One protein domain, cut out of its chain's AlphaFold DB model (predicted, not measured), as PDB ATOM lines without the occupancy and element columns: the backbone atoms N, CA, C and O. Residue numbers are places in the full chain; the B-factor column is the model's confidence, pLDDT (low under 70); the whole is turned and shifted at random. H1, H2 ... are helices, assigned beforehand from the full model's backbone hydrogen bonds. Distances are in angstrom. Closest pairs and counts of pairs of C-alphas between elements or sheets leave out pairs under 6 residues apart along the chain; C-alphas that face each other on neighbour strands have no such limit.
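AT A GLANCE: This is residues 2 to 69 of the 208 residues of an uncharacterized protein of Exophiala spinifera (UniProt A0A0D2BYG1). What does the model look like? It is a small up-and-down bundle of three helices: the long H2 runs its length, with the shorter H1 beside the earlier part of H2 and H3 beside the later part, H1 and H3 also touching each other. After H3, residues 58 to 69 form a stretch with no named element, which runs on from H3 and then turns back. What is its make-up and size? The printed part has 68 residues with three named helices, H1, H2 and H3 in chain order, and no named strand; its class is all helix. It is compact, with a radius of gyration of the C-alphas of 11.6 A and spans of 32 by 23 by 17 A.

HOW THE PARTS SIT: What touches the longest helix? H2, residues 23 to 44, touches H1, residues 7 to 18, through residues 14 to 18 of H1 and 25 to 33 of H2; the closest C-alphas, those of Val 18 and Glu 26, are 5.3 A apart, at a shallow tilt of 27 degrees, opposite ways. H2 also touches H3, residues 46 to 57, through residues 34 to 41 of H2 and 48 to 53 of H3; the closest C-alphas, those of Ser 41 and Cys 49, are 5.6 A apart, at a shallow tilt of 15 degrees, opposite ways. H1 and H2 form a helical hairpin, as do H2 and H3. How do the two shorter helices stand? H1 and H3 touch and run the same way at a steep tilt of 41 degrees; their closest C-alphas, those of Gly 7 and Ala 52, are 3.7 A apart. What do the backbones show? O i to N i+4 pairs within hydrogen-bond range number 6 of 8 in H1, 16 of 18 in H2 and 6 of 8 in H3.

IN THESE COORDINATES: Where is H2? It measures 30.6 A from C-alpha 23 at (102.331, 98.075, 58.125) to C-alpha 44 at (92.969, 71.658, 70.449). Where are the others? H1 begins with C-alpha 7 at (88.012, 79.993, 64.601) and measures 17.9 A from first to last C-alpha. H3 measures 15.8 A and ends with C-alpha 57 at (95.000, 84.392, 55.174).

THE WHOLE: How far does it reach? The two C-alphas farthest apart, those of Asp 22 and Leu 43, are 32.8 A apart. Is it continuous? The printed part, residues 2 to 69, has no cut, and the links H1 to H2 and H2 to H3 are both tight. How confident is the model? The mean pLDDT of the printed part is 96.8, and no printed residue is under 70.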
ATOM      1  N   ALA A   2      89.723  80.045  68.630       95.12
ATOM      2  CA  ALA A   2      90.169  78.830  67.928       95.12
ATOM      3  C   ALA A   2      89.869  77.541  68.717       95.12
ATOM      4  O   ALA A   2      89.140  76.672  68.245       95.12
ATOM      5  N   ALA A   3      90.314  77.477  69.976       95.75
ATOM      6  CA  ALA A   3      90.035  76.353  70.873       95.75
ATOM      7  C   ALA A   3      88.533  76.104  71.108       95.75
ATOM      8  O   ALA A   3      88.133  74.975  71.348       95.75
ATOM      9  N   SER A   4      87.693  77.130  70.973       94.75
ATOM     10  CA  SER A   4      86.241  77.088  71.201       94.75
ATOM     11  C   SER A   4      85.441  76.608  69.980       94.75
ATOM     12  O   SER A   4      84.220  76.639  70.012       94.75
ATOM     13  N   SER A   5      86.099  76.177  68.893       93.06
ATOM     14  CA  SER A   5      85.475  75.919  67.577       93.06
ATOM     15  C   SER A   5      84.849  77.160  66.922       93.06
ATOM     16  O   SER A   5      84.013  77.044  66.032       93.06
ATOM     17  N   CYS A   6      85.293  78.352  67.323       94.50
ATOM     18  CA  CYS A   6      84.862  79.641  66.775       94.50
ATOM     19  C   CYS A   6      86.039  80.326  66.069       94.50
ATOM     20  O   CYS A   6      86.292  81.514  66.243       94.50
ATOM     21  N   GLY A   7      86.824  79.537  65.327       88.94
ATOM     22  CA  GLY A   7      88.012  79.993  64.601       88.94
ATOM     23  C   GLY A   7      87.767  81.190  63.674       88.94
ATOM     24  O   GLY A   7      88.553  82.135  63.761       88.94
ATOM     25  N   PRO A   8      86.688  81.220  62.865       92.62
ATOM     26  CA  PRO A   8      86.432  82.316  61.924       92.62
ATOM     27  C   PRO A   8      86.349  83.714  62.554       92.62
ATOM     28  O   PRO A   8      86.734  84.696  61.918       92.62
ATOM     29  N   ASP A   9      85.950  83.819  63.825       94.50
ATOM     30  CA  ASP A   9      85.897  85.099  64.547       94.50
ATOM     31  C   ASP A   9      87.288  85.712  64.779       94.50
ATOM     32  O   ASP A   9      87.411  86.908  65.053       94.50
ATOM     33  N   SER A  10      88.356  84.926  64.598       93.44
ATOM     34  CA  SER A  10      89.739  85.406  64.688       93.44
ATOM     35  C   SER A  10      90.055  86.480  63.644       93.44
ATOM     36  O   SER A  10      90.909  87.321  63.908       93.44
ATOM     37  N   ILE A  11      89.333  86.531  62.513       95.62
ATOM     38  CA  ILE A  11      89.443  87.646  61.554       95.62
ATOM     39  C   ILE A  11      89.009  88.957  62.202       95.62
ATOM     40  O   ILE A  11      89.649  89.987  62.006       95.62
ATOM     41  N   LYS A  12      87.908  88.940  62.960       95.62
ATOM     42  CA  LYS A  12      87.391  90.148  63.601       95.62
ATOM     43  C   LYS A  12      88.386  90.654  64.640       95.62
ATOM     44  O   LYS A  12      88.681  91.841  64.648       95.62
ATOM     45  N   LEU A  13      88.952  89.747  65.441       95.00
ATOM     46  CA  LEU A  13      90.025  90.097  66.370       95.00
ATOM     47  C   LEU A  13      91.237  90.674  65.637       95.00
ATOM     48  O   LEU A  13      91.729  91.710  66.059       95.00
ATOM     49  N   TYR A  14      91.697  90.031  64.559       97.12
ATOM     50  CA  TYR A  14      92.827  90.524  63.773       97.12
ATOM     51  C   TYR A  14      92.575  91.953  63.290       97.12
ATOM     52  O   TYR A  14      93.346  92.845  63.621       97.12
ATOM     53  N   LYS A  15      91.448  92.188  62.604       96.81
ATOM     54  CA  LYS A  15      91.076  93.507  62.074       96.81
ATOM     55  C   LYS A  15      90.998  94.573  63.163       96.81
ATOM     56  O   LYS A  15      91.506  95.665  62.966       96.81
ATOM     57  N   THR A  16      90.405  94.250  64.311       97.31
ATOM     58  CA  THR A  16      90.351  95.169  65.456       97.31
ATOM     59  C   THR A  16      91.734  95.420  66.061       97.31
ATOM     60  O   THR A  16      92.012  96.533  66.485       97.31
ATOM     61  N   ALA A  17      92.609  94.415  66.106       97.00
ATOM     62  CA  ALA A  17      93.941  94.546  66.693       97.00
ATOM     63  C   ALA A  17      94.916  95.356  65.824       97.00
ATOM     64  O   ALA A  17      95.883  95.889  66.362       97.00
ATOM     65  N   VAL A  18      94.677  95.434  64.511       97.50
ATOM     66  CA  VAL A  18      95.548  96.150  63.560       97.50
ATOM     67  C   VAL A  18      94.977  97.491  63.098       97.50
ATOM     68  O   VAL A  18      95.615  98.205  62.330       97.50
ATOM     69  N   GLU A  19      93.780  97.855  63.558       97.31
ATOM     70  CA  GLU A  19      93.120  99.098  63.168       97.31
ATOM     71  C   GLU A  19      93.977 100.322  63.531       97.31
ATOM     72  O   GLU A  19      94.299 100.561  64.695       97.31
ATOM     73  N   GLY A  20      94.345 101.109  62.515       97.12
ATOM     74  CA  GLY A  20      95.144 102.325  62.675       97.12
ATOM     75  C   GLY A  20      96.646 102.102  62.879       97.12
ATOM     76  O   GLY A  20      97.361 103.085  63.078       97.12
ATOM     77  N   LEU A  21      97.132 100.858  62.823       98.06
ATOM     78  CA  LEU A  21      98.566 100.566  62.848       98.06
ATOM     79  C   LEU A  21      99.215 100.855  61.491       98.06
ATOM     80  O   LEU A  21      98.563 100.820  60.446       98.06
ATOM     81  N   ASP A  22     100.519 101.128  61.508       98.00
ATOM     82  CA  ASP A  22     101.316 101.073  60.288       98.00
ATOM     83  C   ASP A  22     101.597  99.615  59.884       98.00
ATOM     84  O   ASP A  22     101.401  98.679  60.665       98.00
ATOM     85  N   LEU A  23     102.074  99.415  58.653       97.56
ATOM     86  CA  LEU A  23     102.331  98.075  58.125       97.56
ATOM     87  C   LEU A  23     103.329  97.289  58.991       97.56
ATOM     88  O   LEU A  23     103.184  96.085  59.176       97.56
ATOM     89  N   LYS A  24     104.352  97.944  59.546       97.62
ATOM     90  CA  LYS A  24     105.378  97.254  60.335       97.62
ATOM     91  C   LYS A  24     104.771  96.668  61.610       97.62
ATOM     92  O   LYS A  24     105.052  95.513  61.939       97.62
ATOM     93  N   ASP A  25     103.954  97.445  62.311       98.38
ATOM     94  CA  ASP A  25     103.302  97.016  63.545       98.38
ATOM     95  C   ASP A  25     102.159  96.027  63.268       98.38
ATOM     96  O   ASP A  25     102.011  95.045  64.004       98.38
ATOM     97  N   GLU A  26     101.423  96.191  62.162       98.06
ATOM     98  CA  GLU A  26     100.449  95.206  61.672       98.06
ATOM     99  C   GLU A  26     101.098  93.821  61.506       98.06
ATOM    100  O   GLU A  26     100.594  92.825  62.037       98.06
ATOM    101  N   LEU A  27     102.248  93.748  60.828       98.06
ATOM    102  CA  LEU A  27     102.964  92.491  60.596       98.06
ATOM    103  C   LEU A  27     103.417  91.831  61.911       98.06
ATOM    104  O   LEU A  27     103.388  90.603  62.030       98.06
ATOM    105  N   ILE A  28     103.775  92.617  62.935       98.00
ATOM    106  CA  ILE A  28     104.120  92.099  64.271       98.00
ATOM    107  C   ILE A  28     102.888  91.497  64.960       98.00
ATOM    108  O   ILE A  28     102.971  90.392  65.513       98.00
ATOM    109  N   VAL A  29     101.740  92.181  64.918       98.25
ATOM    110  CA  VAL A  29     100.473  91.662  65.462       98.25
ATOM    111  C   VAL A  29     100.080  90.377  64.742       98.25
ATOM    112  O   VAL A  29      99.768  89.374  65.394       98.25
ATOM    113  N   GLN A  30     100.166  90.368  63.412       98.06
ATOM    114  CA  GLN A  30      99.886  89.195  62.596       98.06
ATOM    115  C   GLN A  30     100.767  88.012  63.007       98.06
ATOM    116  O   GLN A  30     100.259  86.917  63.259       98.06
ATOM    117  N   ARG A  31     102.083  88.222  63.123       98.25
ATOM    118  CA  ARG A  31     103.055  87.201  63.536       98.25
ATOM    119  C   ARG A  31     102.695  86.579  64.882       98.25
ATOM    120  O   ARG A  31     102.658  85.356  65.014       98.25
ATOM    121  N   ARG A  32     102.387  87.414  65.877       98.38
ATOM    122  CA  ARG A  32     102.060  86.973  67.242       98.38
ATOM    123  C   ARG A  32     100.719  86.244  67.307       98.38
ATOM    124  O   ARG A  32     100.635  85.210  67.966       98.38
ATOM    125  N   LEU A  33      99.702  86.712  66.579       98.12
ATOM    126  CA  LEU A  33      98.402  86.038  66.490       98.12
ATOM    127  C   LEU A  33      98.521  84.659  65.824       98.12
ATOM    128  O   LEU A  33      97.999  83.676  66.353       98.12
ATOM    129  N   LYS A  34      99.238  84.573  64.694       98.12
ATOM    130  CA  LYS A  34      99.495  83.303  63.996       98.12
ATOM    131  C   LYS A  34     100.230  82.316  64.900       98.12
ATOM    132  O   LYS A  34      99.816  81.163  64.993       98.12
ATOM    133  N   GLU A  35     101.267  82.770  65.606       98.50
ATOM    134  CA  GLU A  35     102.027  81.916  66.522       98.50
ATOM    135  C   GLU A  35     101.174  81.430  67.699       98.50
ATOM    136  O   GLU A  35     101.228  80.247  68.034       98.50
ATOM    137  N   ALA A  36     100.352  82.297  68.298       98.25
ATOM    138  CA  ALA A  36      99.468  81.909  69.395       98.25
ATOM    139  C   ALA A  36      98.523  80.774  68.972       98.25
ATOM    140  O   ALA A  36      98.392  79.783  69.693       98.25
ATOM    141  N   ILE A  37      97.914  80.880  67.783       98.31
ATOM    142  CA  ILE A  37      97.023  79.852  67.220       98.31
ATOM    143  C   ILE A  37      97.801  78.574  66.871       98.31
ATOM    144  O   ILE A  37      97.355  77.473  67.201       98.31
ATOM    145  N   LEU A  38      98.972  78.698  66.239       98.19
ATOM    146  CA  LEU A  38      99.792  77.557  65.833       98.19
ATOM    147  C   LEU A  38     100.298  76.760  67.040       98.19
ATOM    148  O   LEU A  38     100.110  75.546  67.082       98.19
ATOM    149  N   LYS A  39     100.894  77.415  68.044       97.69
ATOM    150  CA  LYS A  39     101.378  76.748  69.265       97.69
ATOM    151  C   LYS A  39     100.269  76.000  69.989       97.69
ATOM    152  O   LYS A  39     100.424  74.831  70.329       97.69
ATOM    153  N   SER A  40      99.137  76.666  70.199       97.38
ATOM    154  CA  SER A  40      98.012  76.092  70.940       97.38
ATOM    155  C   SER A  40      97.271  74.990  70.171       97.38
ATOM    156  O   SER A  40      96.552  74.193  70.781       97.38
ATOM    157  N   SER A  41      97.506  74.854  68.860       97.88
ATOM    158  CA  SER A  41      96.978  73.743  68.057       97.88
ATOM    159  C   SER A  41      97.461  72.368  68.514       97.88
ATOM    160  O   SER A  41      96.746  71.385  68.325       97.88
ATOM    161  N   ALA A  42      98.600  72.301  69.208       97.31
ATOM    162  CA  ALA A  42      99.058  71.095  69.891       97.31
ATOM    163  C   ALA A  42      98.050  70.562  70.932       97.31
ATOM    164  O   ALA A  42      98.095  69.387  71.284       97.31
ATOM    165  N   LEU A  43      97.141  71.415  71.422       97.69
ATOM    166  CA  LEU A  43      96.194  71.101  72.496       97.69
ATOM    167  C   LEU A  43      94.752  70.949  72.003       97.69
ATOM    168  O   LEU A  43      94.010  70.129  72.534       97.69
ATOM    169  N   PHE A  44      94.333  71.727  71.001       95.94
ATOM    170  CA  PHE A  44      92.969  71.658  70.449       95.94
ATOM    171  C   PHE A  44      92.882  71.028  69.049       95.94
ATOM    172  O   PHE A  44      91.785  70.879  68.506       95.94
ATOM    173  N   GLY A  45      94.021  70.677  68.451       97.31
ATOM    174  CA  GLY A  45      94.129  70.007  67.159       97.31
ATOM    175  C   GLY A  45      94.258  70.931  65.942       97.31
ATOM    176  O   GLY A  45      93.739  72.049  65.884       97.31
ATOM    177  N   VAL A  46      94.906  70.402  64.902       97.31
ATOM    178  CA  VAL A  46      95.129  71.080  63.614       97.31
ATOM    179  C   VAL A  46      93.834  71.559  62.933       97.31
ATOM    180  O   VAL A  46      93.835  72.682  62.432       97.31
ATOM    181  N   PRO A  47      92.701  70.823  62.933       97.94
ATOM    182  CA  PRO A  47      91.491  71.294  62.252       97.94
ATOM    183  C   PRO A  47      90.992  72.663  62.741       97.94
ATOM    184  O   PRO A  47      90.679  73.530  61.927       97.94
ATOM    185  N   ARG A  48      90.980  72.900  64.061       97.69
ATOM    186  CA  ARG A  48      90.572  74.196  64.635       97.69
ATOM    187  C   ARG A  48      91.605  75.298  64.380       97.69
ATOM    188  O   ARG A  48      91.234  76.463  64.276       97.69
ATOM    189  N   CYS A  49      92.881  74.934  64.242       98.06
ATOM    190  CA  CYS A  49      93.946  75.856  63.837       98.06
ATOM    191  C   CYS A  49      93.682  76.385  62.425       98.06
ATOM    192  O   CYS A  49      93.611  77.593  62.217       98.06
ATOM    193  N   LEU A  50      93.421  75.482  61.474       98.00
ATOM    194  CA  LEU A  50      93.108  75.843  60.091       98.00
ATOM    195  C   LEU A  50      91.821  76.671  59.991       98.00
ATOM    196  O   LEU A  50      91.793  77.673  59.281       98.00
ATOM    197  N   GLN A  51      90.781  76.316  60.753       97.25
ATOM    198  CA  GLN A  51      89.540  77.099  60.826       97.25
ATOM    199  C   GLN A  51      89.743  78.529  61.350       97.25
ATOM    200  O   GLN A  51      88.907  79.387  61.080       97.25
ATOM    201  N   ALA A  52      90.807  78.788  62.112       97.44
ATOM    202  CA  ALA A  52      91.138  80.121  62.602       97.44
ATOM    203  C   ALA A  52      92.079  80.887  61.660       97.44
ATOM    204  O   ALA A  52      91.885  82.080  61.451       97.44
ATOM    205  N   LEU A  53      93.075  80.210  61.078       98.00
ATOM    206  CA  LEU A  53      94.114  80.840  60.260       98.00
ATOM    207  C   LEU A  53      93.702  81.079  58.807       98.00
ATOM    208  O   LEU A  53      93.932  82.168  58.292       98.00
ATOM    209  N   LEU A  54      93.079  80.099  58.143       97.38
ATOM    210  CA  LEU A  54      92.748  80.225  56.716       97.38
ATOM    211  C   LEU A  54      91.849  81.435  56.411       97.38
ATOM    212  O   LEU A  54      92.112  82.124  55.427       97.38
ATOM    213  N   PRO A  55      90.835  81.762  57.238       96.50
ATOM    214  CA  PRO A  55      90.036  82.957  57.001       96.50
ATOM    215  C   PRO A  55      90.839  84.261  57.143       96.50
ATOM    216  O   PRO A  55      90.570  85.209  56.409       96.50
ATOM    217  N   ILE A  56      91.837  84.308  58.039       96.31
ATOM    218  CA  ILE A  56      92.764  85.446  58.129       96.31
ATOM    219  C   ILE A  56      93.573  85.528  56.835       96.31
ATOM    220  O   ILE A  56      93.593  86.585  56.219       96.31
ATOM    221  N   PHE A  57      94.161  84.418  56.378       96.69
ATOM    222  CA  PHE A  57      95.000  84.392  55.174       96.69
ATOM    223  C   PHE A  57      94.258  84.872  53.925       96.69
ATOM    224  O   PHE A  57      94.788  85.683  53.182       96.69
ATOM    225  N   HIS A  58      93.008  84.445  53.731       96.19
ATOM    226  CA  HIS A  58      92.183  84.900  52.606       96.19
ATOM    227  C   HIS A  58      91.767  86.380  52.680       96.19
ATOM    228  O   HIS A  58      91.128  86.869  51.753       96.19
ATOM    229  N   SER A  59      92.053  87.074  53.786       94.81
ATOM    230  CA  SER A  59      91.705  88.486  53.980       94.81
ATOM    231  C   SER A  59      92.883  89.451  53.850       94.81
ATOM    232  O   SER A  59      92.665  90.651  53.989       94.81
ATOM    233  N   LEU A  60      94.098  88.939  53.631       96.31
ATOM    234  CA  LEU A  60      95.322  89.731  53.530       96.31
ATOM    235  C   LEU A  60      95.659  90.021  52.068       96.31
ATOM    236  O   LEU A  60      95.555  89.130  51.225       96.31
ATOM    237  N   ASP A  61      96.124  91.238  51.807       95.62
ATOM    238  CA  ASP A  61      96.798  91.589  50.557       95.62
ATOM    239  C   ASP A  61      98.262  91.114  50.602       95.62
ATOM    240  O   ASP A  61      98.842  91.025  51.686       95.62
ATOM    241  N   ASP A  62      98.877  90.835  49.447       95.00
ATOM    242  CA  ASP A  62     100.226  90.238  49.363       95.00
ATOM    243  C   ASP A  62     101.298  91.036  50.132       95.00
ATOM    244  O   ASP A  62     102.120  90.455  50.843       95.00
ATOM    245  N   ASP A  63     101.244  92.370  50.064       95.38
ATOM    246  CA  ASP A  63     102.185  93.262  50.757       95.38
ATOM    247  C   ASP A  63     101.981  93.289  52.289       95.38
ATOM    248  O   ASP A  63     102.823  93.804  53.027       95.38
ATOM    249  N   HIS A  64     100.883  92.707  52.786       96.44
ATOM    250  CA  HIS A  64     100.503  92.637  54.201       96.44
ATOM    251  C   HIS A  64     100.724  91.237  54.804       96.44
ATOM    252  O   HIS A  64     100.207  90.924  55.880       96.44
ATOM    253  N   ILE A  65     101.492  90.364  54.145       97.69
ATOM    254  CA  ILE A  65     101.756  89.001  54.624       97.69
ATOM    255  C   ILE A  65     103.096  88.936  55.362       97.69
ATOM    256  O   ILE A  65     104.171  89.030  54.771       97.69
ATOM    257  N   ASP A  66     103.051  88.669  56.667       97.50
ATOM    258  CA  ASP A  66     104.243  88.314  57.438       97.50
ATOM    259  C   ASP A  66     104.594  86.832  57.207       97.50
ATOM    260  O   ASP A  66     103.754  85.938  57.343       97.50
ATOM    261  N   THR A  67     105.853  86.553  56.875       96.44
ATOM    262  CA  THR A  67     106.323  85.205  56.506       96.44
ATOM    263  C   THR A  67     107.374  84.635  57.458       96.44
ATOM    264  O   THR A  67     107.873  83.537  57.226       96.44
ATOM    265  N   PHE A  68     107.696  85.339  58.549       97.50
ATOM    266  CA  PHE A  68     108.697  84.886  59.515       97.50
ATOM    267  C   PHE A  68     108.308  83.538  60.143       97.50
ATOM    268  O   PHE A  68     107.243  83.419  60.756       97.50
ATOM    269  N   SER A  69     109.172  82.524  60.014       96.31
ATOM    270  CA  SER A  69     108.836  81.140  60.363       96.31
ATOM    271  C   SER A  69     110.018  80.404  61.011       96.31
ATOM    272  O   SER A  69     110.677  79.582  60.370       96.31
TER     273      SER A  69